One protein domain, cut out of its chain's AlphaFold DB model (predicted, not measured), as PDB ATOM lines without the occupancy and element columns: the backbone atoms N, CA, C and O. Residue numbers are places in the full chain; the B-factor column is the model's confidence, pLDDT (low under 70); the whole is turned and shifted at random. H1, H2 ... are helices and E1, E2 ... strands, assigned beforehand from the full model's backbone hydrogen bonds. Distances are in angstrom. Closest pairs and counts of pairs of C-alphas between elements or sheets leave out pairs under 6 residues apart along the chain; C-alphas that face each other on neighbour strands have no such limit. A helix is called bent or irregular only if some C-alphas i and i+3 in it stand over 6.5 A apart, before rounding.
ATOM      1  N   ASN A 382     -10.794  -8.856   5.371       34.91
ATOM      2  CA  ASN A 382     -10.160  -8.248   4.196       34.91
ATOM      3  C   ASN A 382      -9.031  -9.126   3.597       34.91
ATOM      4  O   ASN A 382      -8.222  -8.635   2.820       34.91
ATOM      5  N   ILE A 383      -8.955 -10.414   3.949       35.00
ATOM      6  CA  ILE A 383      -8.158 -11.399   3.198       35.00
ATOM      7  C   ILE A 383      -8.912 -11.712   1.895       35.00
ATOM      8  O   ILE A 383     -10.151 -11.701   1.907       35.00
ATOM      9  N   PRO A 384      -8.227 -12.034   0.783       37.56
ATOM     10  CA  PRO A 384      -8.855 -12.629  -0.392       37.56
ATOM     11  C   PRO A 384      -9.482 -13.999  -0.030       37.56
ATOM     12  O   PRO A 384      -8.923 -15.056  -0.301       37.56
ATOM     13  N   ILE A 385     -10.673 -13.993   0.592       38.34
ATOM     14  CA  ILE A 385     -11.489 -15.168   0.994       38.34
ATOM     15  C   ILE A 385     -11.771 -16.106  -0.200       38.34
ATOM     16  O   ILE A 385     -12.172 -17.256  -0.033       38.34
ATOM     17  N   TYR A 386     -11.532 -15.629  -1.417       46.44
ATOM     18  CA  TYR A 386     -11.844 -16.285  -2.675       46.44
ATOM     19  C   TYR A 386     -11.163 -17.647  -2.875       46.44
ATOM     20  O   TYR A 386     -11.680 -18.431  -3.665       46.44
ATOM     21  N   PHE A 387     -10.072 -17.958  -2.161       40.50
ATOM     22  CA  PHE A 387      -9.292 -19.192  -2.356       40.50
ATOM     23  C   PHE A 387      -9.334 -20.211  -1.214       40.50
ATOM     24  O   PHE A 387      -8.841 -21.320  -1.391       40.50
ATOM     25  N   CYS A 388      -9.972 -19.913  -0.077       40.78
ATOM     26  CA  CYS A 388     -10.141 -20.919   0.982       40.78
ATOM     27  C   CYS A 388     -11.155 -22.023   0.624       40.78
ATOM     28  O   CYS A 388     -11.296 -22.973   1.384       40.78
ATOM     29  N   PHE A 389     -11.869 -21.921  -0.505       46.31
ATOM     30  CA  PHE A 389     -12.959 -22.845  -0.839       46.31
ATOM     31  C   PHE A 389     -12.981 -23.275  -2.312       46.31
ATOM     32  O   PHE A 389     -13.960 -23.032  -3.019       46.31
ATOM     33  N   PRO A 390     -11.967 -24.015  -2.776       36.50
ATOM     34  CA  PRO A 390     -11.993 -24.726  -4.060       36.50
ATOM     35  C   PRO A 390     -12.921 -25.959  -4.029       36.50
ATOM     36  O   PRO A 390     -12.751 -26.938  -4.740       36.50
ATOM     37  N   LEU A 391     -13.941 -25.935  -3.177       43.00
ATOM     38  CA  LEU A 391     -14.997 -26.931  -3.117       43.00
ATOM     39  C   LEU A 391     -16.300 -26.147  -3.030       43.00
ATOM     40  O   LEU A 391     -16.880 -25.995  -1.960       43.00
ATOM     41  N   SER A 392     -16.730 -25.544  -4.138       44.56
ATOM     42  CA  SER A 392     -17.968 -24.764  -4.181       44.56
ATOM     43  C   SER A 392     -19.122 -25.602  -4.753       44.56
ATOM     44  O   SER A 392     -19.317 -25.626  -5.971       44.56
ATOM     45  N   PRO A 393     -19.999 -26.186  -3.915       49.88
ATOM     46  CA  PRO A 393     -21.405 -26.315  -4.274       49.88
ATOM     47  C   PRO A 393     -21.974 -24.910  -4.536       49.88
ATOM     48  O   PRO A 393     -21.680 -23.988  -3.771       49.88
ATOM     49  N   LYS A 394     -22.831 -24.746  -5.557       52.16
ATOM     50  CA  LYS A 394     -23.483 -23.478  -5.987       52.16
ATOM     51  C   LYS A 394     -23.964 -22.555  -4.842       52.16
ATOM     52  O   LYS A 394     -24.026 -21.338  -4.996       52.16
ATOM     53  N   ASN A 395     -24.269 -23.121  -3.674       50.59
ATOM     54  CA  ASN A 395     -24.727 -22.415  -2.479       50.59
ATOM     55  C   ASN A 395     -23.656 -21.545  -1.784       50.59
ATOM     56  O   ASN A 395     -24.025 -20.545  -1.171       50.59
ATOM     57  N   MET A 396     -22.356 -21.864  -1.866       50.59
ATOM     58  CA  MET A 396     -21.317 -21.074  -1.176       50.59
ATOM     59  C   MET A 396     -21.004 -19.750  -1.869       50.59
ATOM     60  O   MET A 396     -20.895 -18.726  -1.200       50.59
ATOM     61  N   ILE A 397     -20.949 -19.729  -3.199       61.03
ATOM     62  CA  ILE A 397     -20.754 -18.481  -3.952       61.03
ATOM     63  C   ILE A 397     -21.906 -17.509  -3.700       61.03
ATOM     64  O   ILE A 397     -21.682 -16.312  -3.524       61.03
ATOM     65  N   LYS A 398     -23.136 -18.025  -3.578       62.12
ATOM     66  CA  LYS A 398     -24.294 -17.219  -3.177       62.12
ATOM     67  C   LYS A 398     -24.096 -16.589  -1.794       62.12
ATOM     68  O   LYS A 398     -24.396 -15.414  -1.623       62.12
ATOM     69  N   LEU A 399     -23.563 -17.338  -0.828       54.34
ATOM     70  CA  LEU A 399     -23.284 -16.823   0.515       54.34
ATOM     71  C   LEU A 399     -22.167 -15.764   0.518       54.34
ATOM     72  O   LEU A 399     -22.348 -14.726   1.150       54.34
ATOM     73  N   ILE A 400     -21.071 -15.977  -0.222       59.59
ATOM     74  CA  ILE A 400     -19.976 -14.997  -0.374       59.59
ATOM     75  C   ILE A 400     -20.500 -13.689  -0.975       59.59
ATOM     76  O   ILE A 400     -20.229 -12.605  -0.457       59.59
ATOM     77  N   LYS A 401     -21.306 -13.781  -2.040       64.56
ATOM     78  CA  LYS A 401     -21.940 -12.611  -2.660       64.56
ATOM     79  C   LYS A 401     -22.836 -11.868  -1.667       64.56
ATOM     80  O   LYS A 401     -22.773 -10.644  -1.602       64.56
ATOM     81  N   LEU A 402     -23.638 -12.591  -0.878       59.16
ATOM     82  CA  LEU A 402     -24.563 -12.005   0.100       59.16
ATOM     83  C   LEU A 402     -23.855 -11.328   1.280       59.16
ATOM     84  O   LEU A 402     -24.349 -10.321   1.782       59.16
ATOM     85  N   SER A 403     -22.712 -11.844   1.726       52.28
ATOM     86  CA  SER A 403     -21.996 -11.268   2.866       52.28
ATOM     87  C   SER A 403     -21.149 -10.049   2.506       52.28
ATOM     88  O   SER A 403     -20.887  -9.214   3.367       52.28
ATOM     89  N   GLN A 404     -20.743  -9.924   1.240       63.00
ATOM     90  CA  GLN A 404     -19.825  -8.888   0.764       63.00
ATOM     91  C   GLN A 404     -20.467  -7.959  -0.284       63.00
ATOM     92  O   GLN A 404     -19.752  -7.318  -1.052       63.00
ATOM     93  N   ILE A 405     -21.802  -7.820  -0.313       67.69
ATOM     94  CA  ILE A 405     -22.539  -7.040  -1.337       67.69
ATOM     95  C   ILE A 405     -21.947  -5.638  -1.544       67.69
ATOM     96  O   ILE A 405     -21.754  -5.215  -2.682       67.69
ATOM     97  N   LYS A 406     -21.651  -4.907  -0.459       68.88
ATOM     98  CA  LYS A 406     -21.084  -3.548  -0.546       68.88
ATOM     99  C   LYS A 406     -19.716  -3.542  -1.232       68.88
ATOM    100  O   LYS A 406     -19.463  -2.673  -2.058       68.88
ATOM    101  N   ARG A 407     -18.874  -4.531  -0.922       72.50
ATOM    102  CA  ARG A 407     -17.541  -4.698  -1.509       72.50
ATOM    103  C   ARG A 407     -17.630  -5.105  -2.975       72.50
ATOM    104  O   ARG A 407     -16.995  -4.473  -3.801       72.50
ATOM    105  N   PHE A 408     -18.465  -6.086  -3.323       75.38
ATOM    106  CA  PHE A 408     -18.671  -6.482  -4.723       75.38
ATOM    107  C   PHE A 408     -19.170  -5.310  -5.581       75.38
ATOM    108  O   PHE A 408     -18.697  -5.128  -6.695       75.38
ATOM    109  N   LYS A 409     -20.056  -4.460  -5.039       79.62
ATOM    110  CA  LYS A 409     -20.534  -3.243  -5.718       79.62
ATOM    111  C   LYS A 409     -19.465  -2.154  -5.897       79.62
ATOM    112  O   LYS A 409     -19.666  -1.258  -6.714       79.62
ATOM    113  N   SER A 410     -18.374  -2.182  -5.129       77.75
ATOM    114  CA  SER A 410     -17.284  -1.204  -5.249       77.75
ATOM    115  C   SER A 410     -16.167  -1.648  -6.196       77.75
ATOM    116  O   SER A 410     -15.264  -0.853  -6.457       77.75
ATOM    117  N   ILE A 411     -16.194  -2.898  -6.671       80.19
ATOM    118  CA  ILE A 411     -15.222  -3.423  -7.636       80.19
ATOM    119  C   ILE A 411     -15.498  -2.798  -9.001       80.19
ATOM    120  O   ILE A 411     -16.637  -2.800  -9.463       80.19
ATOM    121  N   ASN A 412     -14.448  -2.273  -9.631       80.00
ATOM    122  CA  ASN A 412     -14.523  -1.708 -10.975       80.00
ATOM    123  C   ASN A 412     -14.201  -2.756 -12.040       80.00
ATOM    124  O   ASN A 412     -14.945  -2.895 -13.002       80.00
ATOM    125  N   TYR A 413     -13.082  -3.463 -11.875       83.81
ATOM    126  CA  TYR A 413     -12.606  -4.471 -12.820       83.81
ATOM    127  C   TYR A 413     -11.637  -5.434 -12.135       83.81
ATOM    128  O   TYR A 413     -11.100  -5.150 -11.054       83.81
ATOM    129  N   ILE A 414     -11.396  -6.563 -12.796       87.31
ATOM    130  CA  ILE A 414     -10.382  -7.545 -12.414       87.31
ATOM    131  C   ILE A 414      -9.233  -7.466 -13.410       87.31
ATOM    132  O   ILE A 414      -9.420  -7.536 -14.625       87.31
ATOM    133  N   ARG A 415      -8.025  -7.302 -12.884       86.81
ATOM    134  CA  ARG A 415      -6.811  -7.136 -13.668       86.81
ATOM    135  C   ARG A 415      -6.004  -8.423 -13.674       86.81
ATOM    136  O   ARG A 415      -5.747  -8.985 -12.617       86.81
ATOM    137  N   TYR A 416      -5.548  -8.827 -14.851       88.88
ATOM    138  CA  TYR A 416      -4.502  -9.826 -15.048       88.88
ATOM    139  C   TYR A 416      -3.225  -9.092 -15.426       88.88
ATOM    140  O   TYR A 416      -3.107  -8.596 -16.539       88.88
ATOM    141  N   TYR A 417      -2.297  -8.965 -14.489       85.00
ATOM    142  CA  TYR A 417      -1.055  -8.230 -14.670       85.00
ATOM    143  C   TYR A 417       0.105  -9.191 -14.929       85.00
ATOM    144  O   TYR A 417       0.466  -9.981 -14.055       85.00
ATOM    145  N   CYS A 418       0.682  -9.124 -16.127       77.38
ATOM    146  CA  CYS A 418       1.804  -9.957 -16.552       77.38
ATOM    147  C   CYS A 418       3.003  -9.071 -16.906       77.38
ATOM    148  O   CYS A 418       2.964  -8.378 -17.924       77.38
ATOM    149  N   CYS A 419       4.057  -9.115 -16.086       65.06
ATOM    150  CA  CYS A 419       5.338  -8.455 -16.368       65.06
ATOM    151  C   CYS A 419       6.412  -9.453 -16.801       65.06
ATOM    152  O   CYS A 419       6.321 -10.633 -16.458       65.06
ATOM    153  N   LEU A 420       7.453  -8.924 -17.461       56.53
ATOM    154  CA  LEU A 420       8.654  -9.544 -18.067       56.53
ATOM    155  C   LEU A 420       9.274 -10.803 -17.404       56.53
ATOM    156  O   LEU A 420      10.071 -11.485 -18.041       56.53
ATOM    157  N   ASN A 421       8.909 -11.156 -16.169       59.47
ATOM    158  CA  ASN A 421       9.408 -12.316 -15.421       59.47
ATOM    159  C   ASN A 421       8.437 -13.520 -15.406       59.47
ATOM    160  O   ASN A 421       8.523 -14.342 -14.495       59.47
ATOM    161  N   ASN A 422       7.478 -13.616 -16.340       62.75
ATOM    162  CA  ASN A 422       6.447 -14.675 -16.383       62.75
ATOM    163  C   ASN A 422       5.577 -14.790 -15.115       62.75
ATOM    164  O   ASN A 422       4.942 -15.819 -14.876       62.75
ATOM    165  N   GLN A 423       5.519 -13.743 -14.291       72.81
ATOM    166  CA  GLN A 423       4.689 -13.730 -13.090       72.81
ATOM    167  C   GLN A 423       3.352 -13.075 -13.416       72.81
ATOM    168  O   GLN A 423       3.294 -11.868 -13.651       72.81
ATOM    169  N   LEU A 424       2.291 -13.879 -13.412       86.81
ATOM    170  CA  LEU A 424       0.931 -13.401 -13.610       86.81
ATOM    171  C   LEU A 424       0.298 -13.126 -12.245       86.81
ATOM    172  O   LEU A 424       0.161 -14.028 -11.422       86.81
ATOM    173  N   ILE A 425      -0.086 -11.882 -11.986       86.44
ATOM    174  CA  ILE A 425      -0.816 -11.489 -10.777       86.44
ATOM    175  C   ILE A 425      -2.234 -11.134 -11.189       86.44
ATOM    176  O   ILE A 425      -2.430 -10.335 -12.100       86.44
ATOM    177  N   VAL A 426      -3.222 -11.714 -10.516       88.44
ATOM    178  CA  VAL A 426      -4.616 -11.303 -10.673       88.44
ATOM    179  C   VAL A 426      -4.991 -10.420  -9.494       88.44
ATOM    180  O   VAL A 426      -4.777 -10.823  -8.351       88.44
ATOM    181  N   ASP A 427      -5.546  -9.238  -9.744       83.44
ATOM    182  CA  ASP A 427      -5.953  -8.291  -8.703       83.44
ATOM    183  C   ASP A 427      -7.316  -7.643  -8.969       83.44
ATOM    184  O   ASP A 427      -7.792  -7.565 -10.100       83.44
ATOM    185  N   ILE A 428      -7.962  -7.201  -7.894       82.38
ATOM    186  CA  ILE A 428      -9.191  -6.413  -7.906       82.38
ATOM    187  C   ILE A 428      -8.817  -4.940  -7.828       82.38
ATOM    188  O   ILE A 428      -8.097  -4.527  -6.917       82.38
ATOM    189  N   SER A 429      -9.406  -4.130  -8.701       76.69
ATOM    190  CA  SER A 429      -9.403  -2.679  -8.546       76.69
ATOM    191  C   SER A 429     -10.736  -2.199  -7.970       76.69
ATOM    192  O   SER A 429     -11.806  -2.528  -8.489       76.69
ATOM    193  N   SER A 430     -10.680  -1.417  -6.890       70.25
ATOM    194  CA  SER A 430     -11.858  -0.894  -6.189       70.25
ATOM    195  C   SER A 430     -11.867   0.634  -6.152       70.25
ATOM    196  O   SER A 430     -10.818   1.258  -5.995       70.25
ATOM    197  N   LYS A 431     -13.062   1.242  -6.213       62.12
ATOM    198  CA  LYS A 431     -13.264   2.711  -6.233       62.12
ATOM    199  C   LYS A 431     -12.610   3.461  -5.071       62.12
ATOM    200  O   LYS A 431     -12.304   4.639  -5.212       62.12
ATOM    201  N   HIS A 432     -12.437   2.807  -3.922       53.03
ATOM    202  CA  HIS A 432     -12.049   3.468  -2.670       53.03
ATOM    203  C   HIS A 432     -10.775   2.909  -2.024       53.03
ATOM    204  O   HIS A 432     -10.318   3.467  -1.032       53.03
ATOM    205  N   TYR A 433     -10.219   1.804  -2.536       49.94
ATOM    206  CA  TYR A 433      -9.231   1.005  -1.791       49.94
ATOM    207  C   TYR A 433      -7.990   0.597  -2.601       49.94
ATOM    208  O   TYR A 433      -7.175  -0.182  -2.111       49.94
ATOM    209  N   GLY A 434      -7.816   1.121  -3.819       62.84
ATOM    210  CA  GLY A 434      -6.679   0.776  -4.677       62.84
ATOM    211  C   GLY A 434      -6.748  -0.659  -5.215       62.84
ATOM    212  O   GLY A 434      -7.838  -1.164  -5.504       62.84
ATOM    213  N   HIS A 435      -5.578  -1.288  -5.382       68.56
ATOM    214  CA  HIS A 435      -5.423  -2.649  -5.908       68.56
ATOM    215  C   HIS A 435      -5.292  -3.700  -4.794       68.56
ATOM    216  O   HIS A 435      -4.480  -3.573  -3.869       68.56
ATOM    217  N   GLU A 436      -6.057  -4.782  -4.917       74.75
ATOM    218  CA  GLU A 436      -6.032  -5.933  -4.014       74.75
ATOM    219  C   GLU A 436      -5.681  -7.213  -4.781       74.75
ATOM    220  O   GLU A 436      -6.472  -7.696  -5.587       74.75
ATOM    221  N   ASN A 437      -4.509  -7.789  -4.509       76.69
ATOM    222  CA  ASN A 437      -4.063  -9.017  -5.167       76.69
ATOM    223  C   ASN A 437      -4.913 -10.217  -4.724       76.69
ATOM    224  O   ASN A 437      -5.036 -10.499  -3.534       76.69
ATOM    225  N   LEU A 438      -5.463 -10.938  -5.697       79.75
ATOM    226  CA  LEU A 438      -6.249 -12.150  -5.502       79.75
ATOM    227  C   LEU A 438      -5.377 -13.394  -5.449       79.75
ATOM    228  O   LEU A 438      -5.509 -14.208  -4.538       79.75
ATOM    229  N   VAL A 439      -4.536 -13.563  -6.465       83.88
ATOM    230  CA  VAL A 439      -3.737 -14.769  -6.670       83.88
ATOM    231  C   VAL A 439      -2.545 -14.457  -7.555       83.88
ATOM    232  O   VAL A 439      -2.626 -13.642  -8.477       83.88
ATOM    233  N   LYS A 440      -1.439 -15.139  -7.285       86.56
ATOM    234  CA  LYS A 440      -0.297 -15.220  -8.188       86.56
ATOM    235  C   LYS A 440      -0.373 -16.524  -8.967       86.56
ATOM    236  O   LYS A 440      -0.585 -17.555  -8.352       86.56
ATOM    237  N   ILE A 441      -0.170 -16.507 -10.274       88.19
ATOM    238  CA  ILE A 441      -0.113 -17.704 -11.115       88.19
ATOM    239  C   ILE A 441       1.313 -17.812 -11.663       88.19
ATOM    240  O   ILE A 441       1.781 -16.898 -12.346       88.19
ATOM    241  N   VAL A 442       2.025 -18.885 -11.317       86.81
ATOM    242  CA  VAL A 442       3.450 -19.074 -11.647       86.81
ATOM    243  C   VAL A 442       3.762 -20.515 -12.030       86.81
ATOM    244  O   VAL A 442       3.018 -21.435 -11.697       86.81
ATOM    245  N   GLU A 443       4.882 -20.708 -12.718       87.19
ATOM    246  CA  GLU A 443       5.421 -22.037 -12.978       87.19
ATOM    247  C   GLU A 443       5.847 -22.712 -11.669       87.19
ATOM    248  O   GLU A 443       6.392 -22.068 -10.769       87.19
ATOM    249  N   ARG A 444       5.555 -24.007 -11.550       83.44
ATOM    250  CA  ARG A 444       5.850 -24.801 -10.363       83.44
ATOM    251  C   ARG A 444       7.358 -25.000 -10.212       83.44
ATOM    252  O   ARG A 444       8.013 -25.550 -11.087       83.44
ATOM    253  N   GLU A 445       7.890 -24.624  -9.054       78.25
ATOM    254  CA  GLU A 445       9.268 -24.952  -8.673       78.25
ATOM    255  C   GLU A 445       9.342 -26.400  -8.157       78.25
ATOM    256  O   GLU A 445       8.683 -26.737  -7.172       78.25
ATOM    257  N   GLU A 446      10.158 -27.259  -8.782       67.88
ATOM    258  CA  GLU A 446      10.281 -28.683  -8.406       67.88
ATOM    259  C   GLU A 446      10.891 -28.915  -7.013       67.88
ATOM    260  O   GLU A 446      10.696 -29.963  -6.405       67.88
ATOM    261  N   ILE A 447      11.631 -27.937  -6.491       59.44
ATOM    262  CA  ILE A 447      12.421 -28.058  -5.255       59.44
ATOM    263  C   ILE A 447      11.559 -27.808  -4.001       59.44
ATOM    264  O   ILE A 447      11.991 -28.060  -2.876       59.44
ATOM    265  N   ASN A 448      10.344 -27.281  -4.177       57.09
ATOM    266  CA  ASN A 448       9.485 -26.832  -3.091       57.09
ATOM    267  C   ASN A 448       8.308 -27.803  -2.904       57.09
ATOM    268  O   ASN A 448       7.503 -27.985  -3.814       57.09
ATOM    269  N   ASN A 449       8.202 -28.437  -1.732       58.75
ATOM    270  CA  ASN A 449       7.213 -29.495  -1.470       58.75
ATOM    271  C   ASN A 449       5.932 -29.000  -0.777       58.75
ATOM    272  O   ASN A 449       5.054 -29.805  -0.481       58.75
ATOM    273  N   ASP A 450       5.784 -27.692  -0.562       69.81
ATOM    274  CA  ASP A 450       4.683 -27.118   0.229       69.81
ATOM    275  C   ASP A 450       3.406 -26.835  -0.597       69.81
ATOM    276  O   ASP A 450       2.578 -25.998  -0.222       69.81
ATOM    277  N   TYR A 451       3.243 -27.499  -1.746       75.38
ATOM    278  CA  TYR A 451       2.070 -27.339  -2.607       75.38
ATOM    279  C   TYR A 451       0.904 -28.233  -2.161       75.38
ATOM    280  O   TYR A 451       1.101 -29.391  -1.796       75.38
ATOM    281  N   PHE A 452      -0.327 -27.725  -2.261       75.06
ATOM    282  CA  PHE A 452      -1.556 -28.499  -2.085       75.06
ATOM    283  C   PHE A 452      -2.494 -28.398  -3.284       75.06
ATOM    284  O   PHE A 452      -2.777 -27.292  -3.746       75.06
ATOM    285  N   PRO A 453      -3.053 -29.526  -3.745       77.50
ATOM    286  CA  PRO A 453      -3.919 -29.545  -4.908       77.50
ATOM    287  C   PRO A 453      -5.352 -29.146  -4.540       77.50
ATOM    288  O   PRO A 453      -5.932 -29.643  -3.575       77.50
ATOM    289  N   LEU A 454      -5.954 -28.283  -5.352       74.50
ATOM    290  CA  LEU A 454      -7.306 -27.764  -5.184       74.50
ATOM    291  C   LEU A 454      -8.092 -27.859  -6.498       74.50
ATOM    292  O   LEU A 454      -7.558 -27.547  -7.559       74.50
ATOM    293  N   ASN A 455      -9.371 -28.249  -6.443       76.06
ATOM    294  CA  ASN A 455     -10.221 -28.279  -7.634       76.06
ATOM    295  C   ASN A 455     -10.810 -26.892  -7.920       76.06
ATOM    296  O   ASN A 455     -11.729 -26.432  -7.247       76.06
ATOM    297  N   VAL A 456     -10.318 -26.226  -8.952       81.56
ATOM    298  CA  VAL A 456     -10.863 -24.952  -9.413       81.56
ATOM    299  C   VAL A 456     -11.536 -25.195 -10.754       81.56
ATOM    300  O   VAL A 456     -10.907 -25.679 -11.691       81.56
ATOM    301  N   SER A 457     -12.836 -24.911 -10.852       82.06
ATOM    302  CA  SER A 457     -13.615 -25.046 -12.097       82.06
ATOM    303  C   SER A 457     -13.404 -26.376 -12.848       82.06
ATOM    304  O   SER A 457     -13.365 -26.391 -14.076       82.06
ATOM    305  N   GLY A 458     -13.236 -27.490 -12.124       78.75
ATOM    306  CA  GLY A 458     -13.022 -28.822 -12.700       78.75
ATOM    307  C   GLY A 458     -11.559 -29.202 -12.961       78.75
ATOM    308  O   GLY A 458     -11.308 -30.339 -13.352       78.75
ATOM    309  N   LYS A 459     -10.592 -28.306 -12.725       85.38
ATOM    310  CA  LYS A 459      -9.153 -28.579 -12.855       85.38
ATOM    311  C   LYS A 459      -8.494 -28.650 -11.479       85.38
ATOM    312  O   LYS A 459      -8.673 -27.752 -10.662       85.38
ATOM    313  N   MET A 460      -7.700 -29.692 -11.242       84.31
ATOM    314  CA  MET A 460      -6.813 -29.755 -10.080       84.31
ATOM    315  C   MET A 460      -5.623 -28.820 -10.306       84.31
ATOM    316  O   MET A 460      -4.930 -28.942 -11.313       84.31
ATOM    317  N   ILE A 461      -5.423 -27.872  -9.398       85.31
ATOM    318  CA  ILE A 461      -4.360 -26.869  -9.456       85.31
ATOM    319  C   ILE A 461      -3.613 -26.909  -8.131       85.31
ATOM    320  O   ILE A 461      -4.238 -26.896  -7.073       85.31
ATOM    321  N   ASP A 462      -2.289 -26.942  -8.192       85.88
ATOM    322  CA  ASP A 462      -1.451 -26.860  -7.004       85.88
ATOM    323  C   ASP A 462      -1.405 -25.422  -6.493       85.88
ATOM    324  O   ASP A 462      -1.173 -24.485  -7.250       85.88
ATOM    325  N   PHE A 463      -1.607 -25.234  -5.197       82.56
ATOM    326  CA  PHE A 463      -1.499 -23.944  -4.536       82.56
ATOM    327  C   PHE A 463      -0.407 -23.965  -3.485       82.56
ATOM    328  O   PHE A 463      -0.151 -24.980  -2.850       82.56
ATOM    329  N   GLN A 464       0.201 -22.812  -3.259       75.31
ATOM    330  CA  GLN A 464       1.112 -22.567  -2.159       75.31
ATOM    331  C   GLN A 464       0.727 -21.263  -1.468       75.31
ATOM    332  O   GLN A 464       0.339 -20.277  -2.101       75.31
ATOM    333  N   LEU A 465       0.871 -21.243  -0.148       64.25
ATOM    334  CA  LEU A 465       0.856 -20.011   0.629       64.25
ATOM    335  C   LEU A 465       2.310 -19.583   0.825       64.25
ATOM    336  O   LEU A 465       3.053 -20.207   1.574       64.25
ATOM    337  N   SER A 466       2.742 -18.559   0.091       54.06
ATOM    338  CA  SER A 466       4.121 -18.075   0.174       54.06
ATOM    339  C   SER A 466       4.310 -17.197   1.410       54.06
ATOM    340  O   SER A 466       3.530 -16.280   1.633       54.06
ATOM    341  N   GLU A 467       5.396 -17.378   2.163       45.72
ATOM    342  CA  GLU A 467       5.762 -16.440   3.242       45.72
ATOM    343  C   GLU A 467       6.078 -15.027   2.722       45.72
ATOM    344  O   GLU A 467       6.026 -14.059   3.479       45.72
ATOM    345  N   LYS A 468       6.394 -14.902   1.424       46.94
ATOM    346  CA  LYS A 468       6.716 -13.629   0.767       46.94
ATOM    347  C   LYS A 468       5.484 -12.870   0.266       46.94
ATOM    348  O   LYS A 468       5.582 -11.667   0.048       46.94
ATOM    349  N   PHE A 469       4.353 -13.544   0.041       50.69
ATOM    350  CA  PHE A 469       3.152 -12.944  -0.551       50.69
ATOM    351  C   PHE A 469       1.937 -13.180   0.355       50.69
ATOM    352  O   PHE A 469       1.658 -14.301   0.751       50.69
ATOM    353  N   GLU A 470       1.159 -12.136   0.644       55.38
ATOM    354  CA  GLU A 470      -0.044 -12.229   1.501       55.38
ATOM    355  C   GLU A 470      -1.257 -12.899   0.829       55.38
ATOM    356  O   GLU A 470      -2.360 -12.902   1.374       55.38
ATOM    357  N   PHE A 471      -1.076 -13.430  -0.377       65.00
ATOM    358  CA  PHE A 471      -2.121 -13.983  -1.229       65.00
ATOM    359  C   PHE A 471      -1.641 -15.305  -1.847       65.00
ATOM    360  O   PHE A 471      -0.432 -15.519  -1.985       65.00
ATOM    361  N   PRO A 472      -2.567 -16.219  -2.185       75.56
ATOM    362  CA  PRO A 472      -2.228 -17.552  -2.667       75.56
ATOM    363  C   PRO A 472      -1.445 -17.523  -3.980       75.56
ATOM    364  O   PRO A 472      -1.633 -16.646  -4.829       75.56
ATOM    365  N   VAL A 473      -0.597 -18.532  -4.154       82.06
ATOM    366  CA  VAL A 473       0.170 -18.787  -5.370       82.06
ATOM    367  C   VAL A 473      -0.370 -20.061  -6.011       82.06
ATOM    368  O   VAL A 473      -0.191 -21.138  -5.462       82.06
ATOM    369  N   ALA A 474      -1.050 -19.943  -7.145       87.31
ATOM    370  CA  ALA A 474      -1.412 -21.058  -8.007       87.31
ATOM    371  C   ALA A 474      -0.205 -21.436  -8.875       87.31
ATOM    372  O   ALA A 474       0.311 -20.615  -9.639       87.31
ATOM    373  N   ALA A 475       0.241 -22.674  -8.756       87.88
ATOM    374  CA  ALA A 475       1.333 -23.232  -9.522       87.88
ATOM    375  C   ALA A 475       0.809 -24.045 -10.709       87.88
ATOM    376  O   ALA A 475      -0.230 -24.703 -10.632       87.88
ATOM    377  N   TYR A 476       1.546 -24.001 -11.815       88.56
ATOM    378  CA  TYR A 476       1.279 -24.802 -13.005       88.56
ATOM    379  C   TYR A 476       2.551 -25.491 -13.498       88.56
ATOM    380  O   TYR A 476       3.646 -24.943 -13.391       88.56
ATOM    381  N   HIS A 477       2.403 -26.662 -14.113       87.19
ATOM    382  CA  HIS A 477       3.443 -27.212 -14.986       87.19
ATOM    383  C   HIS A 477       3.399 -26.518 -16.351       87.19
ATOM    384  O   HIS A 477       2.321 -26.116 -16.791       87.19
ATOM    385  N   LEU A 478       4.539 -26.372 -17.040       84.06
ATOM    386  CA  LEU A 478       4.661 -25.625 -18.311       84.06
ATOM    387  C   LEU A 478       3.551 -25.932 -19.332       84.06
ATOM    388  O   LEU A 478       2.985 -25.013 -19.922       84.06
ATOM    389  N   TYR A 479       3.198 -27.211 -19.496       85.38
ATOM    390  CA  TYR A 479       2.171 -27.676 -20.437       85.38
ATOM    391  C   TYR A 479       0.725 -27.403 -19.979       85.38
ATOM    392  O   TYR A 479      -0.210 -27.543 -20.762       85.38
ATOM    393  N   GLU A 480       0.517 -26.998 -18.726       89.19
ATOM    394  CA  GLU A 480      -0.803 -26.737 -18.148       89.19
ATOM    395  C   GLU A 480      -1.138 -25.252 -18.015       89.19
ATOM    396  O   GLU A 480      -2.282 -24.934 -17.675       89.19
ATOM    397  N   LYS A 481      -0.181 -24.350 -18.280       87.75
ATOM    398  CA  LYS A 481      -0.297 -22.898 -18.056       87.75
ATOM    399  C   LYS A 481      -1.640 -22.332 -18.522       87.75
ATOM    400  O   LYS A 481      -2.359 -21.717 -17.736       87.75
ATOM    401  N   GLU A 482      -2.007 -22.576 -19.779       88.44
ATOM    402  CA  GLU A 482      -3.257 -22.066 -20.358       88.44
ATOM    403  C   GLU A 482      -4.492 -22.629 -19.652       88.44
ATOM    404  O   GLU A 482      -5.403 -21.885 -19.294       88.44
ATOM    405  N   SER A 483      -4.501 -23.934 -19.374       91.56
ATOM    406  CA  SER A 483      -5.623 -24.597 -18.705       91.56
ATOM    407  C   SER A 483      -5.809 -24.142 -17.250       91.56
ATOM    408  O   SER A 483      -6.943 -24.035 -16.782       91.56
ATOM    409  N   VAL A 484      -4.716 -23.824 -16.539       91.19
ATOM    410  CA  VAL A 484      -4.750 -23.228 -15.192       91.19
ATOM    411  C   VAL A 484      -5.335 -21.820 -15.258       91.19
ATOM    412  O   VAL A 484      -6.280 -21.521 -14.528       91.19
ATOM    413  N   ILE A 485      -4.846 -20.973 -16.169       90.94
ATOM    414  CA  ILE A 485      -5.352 -19.603 -16.338       90.94
ATOM    415  C   ILE A 485      -6.843 -19.611 -16.712       90.94
ATOM    416  O   ILE A 485      -7.622 -18.866 -16.116       90.94
ATOM    417  N   GLN A 486      -7.258 -20.489 -17.630       92.38
ATOM    418  CA  GLN A 486      -8.657 -20.662 -18.029       92.38
ATOM    419  C   GLN A 486      -9.542 -21.087 -16.854       92.38
ATOM    420  O   GLN A 486     -10.597 -20.498 -16.630       92.38
ATOM    421  N   SER A 487      -9.129 -22.103 -16.094       92.12
ATOM    422  CA  SER A 487      -9.893 -22.598 -14.945       92.12
ATOM    423  C   SER A 487     -10.092 -21.506 -13.881       92.12
ATOM    424  O   SER A 487     -11.208 -21.298 -13.385       92.12
ATOM    425  N   MET A 488      -9.024 -20.760 -13.587       90.31
ATOM    426  CA  MET A 488      -9.033 -19.636 -12.654       90.31
ATOM    427  C   MET A 488      -9.939 -18.507 -13.145       90.31
ATOM    428  O   MET A 488     -10.733 -17.964 -12.380       90.31
ATOM    429  N   HIS A 489      -9.879 -18.189 -14.438       92.12
ATOM    430  CA  HIS A 489     -10.759 -17.204 -15.048       92.12
ATOM    431  C   HIS A 489     -12.233 -17.615 -14.977       92.12
ATOM    432  O   HIS A 489     -13.055 -16.830 -14.515       92.12
ATOM    433  N   ASN A 490     -12.562 -18.864 -15.314       91.19
ATOM    434  CA  ASN A 490     -13.927 -19.389 -15.206       91.19
ATOM    435  C   ASN A 490     -14.459 -19.296 -13.768       91.19
ATOM    436  O   ASN A 490     -15.628 -18.973 -13.549       91.19
ATOM    437  N   TYR A 491     -13.592 -19.531 -12.776       86.88
ATOM    438  CA  TYR A 491     -13.949 -19.362 -11.370       86.88
ATOM    439  C   TYR A 491     -14.293 -17.904 -11.054       86.88
ATOM    440  O   TYR A 491     -15.314 -17.632 -10.418       86.88
ATOM    441  N   PHE A 492     -13.493 -16.954 -11.543       88.06
ATOM    442  CA  PHE A 492     -13.770 -15.533 -11.364       88.06
ATOM    443  C   PHE A 492     -15.015 -15.067 -12.117       88.06
ATOM    444  O   PHE A 492     -15.770 -14.286 -11.550       88.06
ATOM    445  N   VAL A 493     -15.286 -15.549 -13.329       88.81
ATOM    446  CA  VAL A 493     -16.534 -15.249 -14.059       88.81
ATOM    447  C   VAL A 493     -17.744 -15.733 -13.265       88.81
ATOM    448  O   VAL A 493     -18.682 -14.978 -13.021       88.81
ATOM    449  N   HIS A 494     -17.693 -16.950 -12.727       84.62
ATOM    450  CA  HIS A 494     -18.774 -17.470 -11.892       84.62
ATOM    451  C   HIS A 494     -18.949 -16.668 -10.579       84.62
ATOM    452  O   HIS A 494     -20.071 -16.419 -10.106       84.62
ATOM    453  N   LEU A 495     -17.840 -16.212  -9.993       82.62
ATOM    454  CA  LEU A 495     -17.822 -15.463  -8.740       82.62
ATOM    455  C   LEU A 495     -18.221 -13.990  -8.891       82.62
ATOM    456  O   LEU A 495     -18.962 -13.495  -8.050       82.62
ATOM    457  N   PHE A 496     -17.766 -13.279  -9.917       84.38
ATOM    458  CA  PHE A 496     -18.005 -11.838 -10.078       84.38
ATOM    459  C   PHE A 496     -19.103 -11.528 -11.105       84.38
ATOM    460  O   PHE A 496     -19.755 -10.493 -10.993       84.38
ATOM    461  N   GLY A 497     -19.413 -12.479 -11.985       85.38
ATOM    462  CA  GLY A 497     -20.475 -12.400 -12.985       85.38
ATOM    463  C   GLY A 497     -19.976 -11.940 -14.352       85.38
ATOM    464  O   GLY A 497     -18.954 -11.272 -14.460       85.38
ATOM    465  N   ASP A 498     -20.748 -12.254 -15.394       86.69
ATOM    466  CA  ASP A 498     -20.396 -11.936 -16.785       86.69
ATOM    467  C   ASP A 498     -20.357 -10.426 -17.068       86.69
ATOM    468  O   ASP A 498     -19.662  -9.984 -17.971       86.69
ATOM    469  N   ALA A 499     -21.068  -9.611 -16.287       85.81
ATOM    470  CA  ALA A 499     -21.027  -8.154 -16.428       85.81
ATOM    471  C   ALA A 499     -19.735  -7.517 -15.870       85.81
ATOM    472  O   ALA A 499     -19.538  -6.315 -16.034       85.81
ATOM    473  N   MET A 500     -18.889  -8.282 -15.168       87.81
ATOM    474  CA  MET A 500     -17.612  -7.789 -14.654       87.81
ATOM    475  C   MET A 500     -16.609  -7.618 -15.797       87.81
ATOM    476  O   MET A 500     -16.462  -8.502 -16.638       87.81
ATOM    477  N   GLU A 501     -15.875  -6.507 -15.796       85.75
ATOM    478  CA  GLU A 501     -14.788  -6.307 -16.751       85.75
ATOM    479  C   GLU A 501     -13.514  -7.035 -16.303       85.75
ATOM    480  O   GLU A 501     -13.048  -6.867 -15.170       85.75
ATOM    481  N   TYR A 502     -12.909  -7.790 -17.220       88.44
ATOM    482  CA  TYR A 502     -11.602  -8.411 -17.037       88.44
ATOM    483  C   TYR A 502     -10.613  -7.779 -18.022       88.44
ATOM    484  O   TYR A 502     -10.848  -7.793 -19.226       88.44
ATOM    485  N   CYS A 503      -9.501  -7.224 -17.535       86.69
ATOM    486  CA  CYS A 503      -8.474  -6.610 -18.389       86.69
ATOM    487  C   CYS A 503      -7.121  -7.304 -18.197       86.69
ATOM    488  O   CYS A 503      -6.606  -7.402 -17.079       86.69
ATOM    489  N   TRP A 504      -6.538  -7.763 -19.302       88.06
ATOM    490  CA  TRP A 504      -5.173  -8.266 -19.376       88.06
ATOM    491  C   TRP A 504      -4.210  -7.112 -19.621       88.06
ATOM    492  O   TRP A 504      -4.198  -6.528 -20.702       88.06
ATOM    493  N   LYS A 505      -3.397  -6.792 -18.614       83.75
ATOM    494  CA  LYS A 505      -2.353  -5.773 -18.682       83.75
ATOM    495  C   LYS A 505      -0.991  -6.423 -18.820       83.75
ATOM    496  O   LYS A 505      -0.580  -7.193 -17.951       83.75
ATOM    497  N   THR A 506      -0.274  -6.075 -19.878       78.56
ATOM    498  CA  THR A 506       1.089  -6.565 -20.072       78.56
ATOM    499  C   THR A 506       1.960  -5.571 -20.824       78.56
ATOM    500  O   THR A 506       1.473  -4.794 -21.649       78.56
ATOM    501  N   ASP A 507       3.248  -5.615 -20.500       75.50
ATOM    502  CA  ASP A 507       4.342  -5.026 -21.267       75.50
ATOM    503  C   ASP A 507       5.126  -6.062 -22.090       75.50
ATOM    504  O   ASP A 507       6.001  -5.706 -22.886       75.50
TER     505      ASP A 507
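AT A GLANCE: This is residues 382 to 507 of the 665 residues of the protein "Protein CBG22230" of Caenorhabditis briggsae (UniProt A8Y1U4). A seven-stranded sheet, strongly twisted, is curled like part of a barrel round one long helix, H3, which covers one of its faces. Two antiparallel runs of three strands, E1 E2 E3 and E4 E5 E6, join side by side at E3 and E6, and E7 adds an edge beside E1; the short helices H1 and H2 lie by the last residues of H3. The printed part has 126 residues, with three named helices and seven named strands in the order H1 H2 E1 E2 E3 E4 E5 E6 H3 E7. The sheet is mixed, in the order E4 E5 E6 E3 E2 E1 E7, and the class is mixed, helices and strands. The whole is compact, with a radius of gyration of the C-alphas of 14.3 A, and spans 42 by 35 by 26 A.

IN THESE COORDINATES: Residues 382 to 393 hold no named element. H1 is residues 394 to 403, with C-alpha 394 at (-23.483, -23.478, -5.987), and H2 is residues 405 to 410. E1, residues 411 to 419, is 22.9 A long; E2, residues 423 to 430, is 22.0 A; E3, residues 434 to 443, is 27.1 A and bends by 52 degrees at residue 438. E4 is residues 452 to 456, E5 residues 459 to 464 and E6 residues 473 to 476. H3, residues 478 to 496, is 27.8 A long and irregular: C-alphas 479 and 482 are 7.8 A apart. E7, residues 501 to 506, ends with C-alpha 506 at (1.089, -6.565, -20.072).

HOW THE PARTS SIT: The sheet holds two meanders, each strand the antiparallel neighbour of the one before: E1 E2 E3, with N 427 and O 415 at 2.9 A and N 436 and O 428 at 2.9 A, and E4 E5 E6, with N 454 and O 461 at 2.8 A and N 464 and O 473 at 2.8 A. E6 and E3 are parallel, with N 474 and O 440 at 2.7 A. E1 and E7 are parallel too, with N 416 and O 503 at 2.8 A. H3 is on one face of the sheet, which gives two layers, one of helix and one of strands. The closest C-alphas of H3 and E4 are those of Ser 487 and Val 456, 6.1 A apart. H1 is not on the sheet; it is close to H3 but not clearly touching, with the C-alphas of Ile 397 and Leu 495 closest at 6.4 A. H2 only grazes the sheet, with residues 407 to 410. Each O i to N i+4 pair of H2 is within hydrogen-bond range, against 5 of 6 in H1 and 13 of 15 in H3.

THE WHOLE: The C-alphas farthest apart, those of Lys 406 and Ile 447, are 41.8 A apart. The printed part has no cut, and no link is long. The mean pLDDT of the printed part is 72.9; it is under 70 in residues 382 to 406, 419 to 422, 431 to 435, 446 to 450 and 465 to 471.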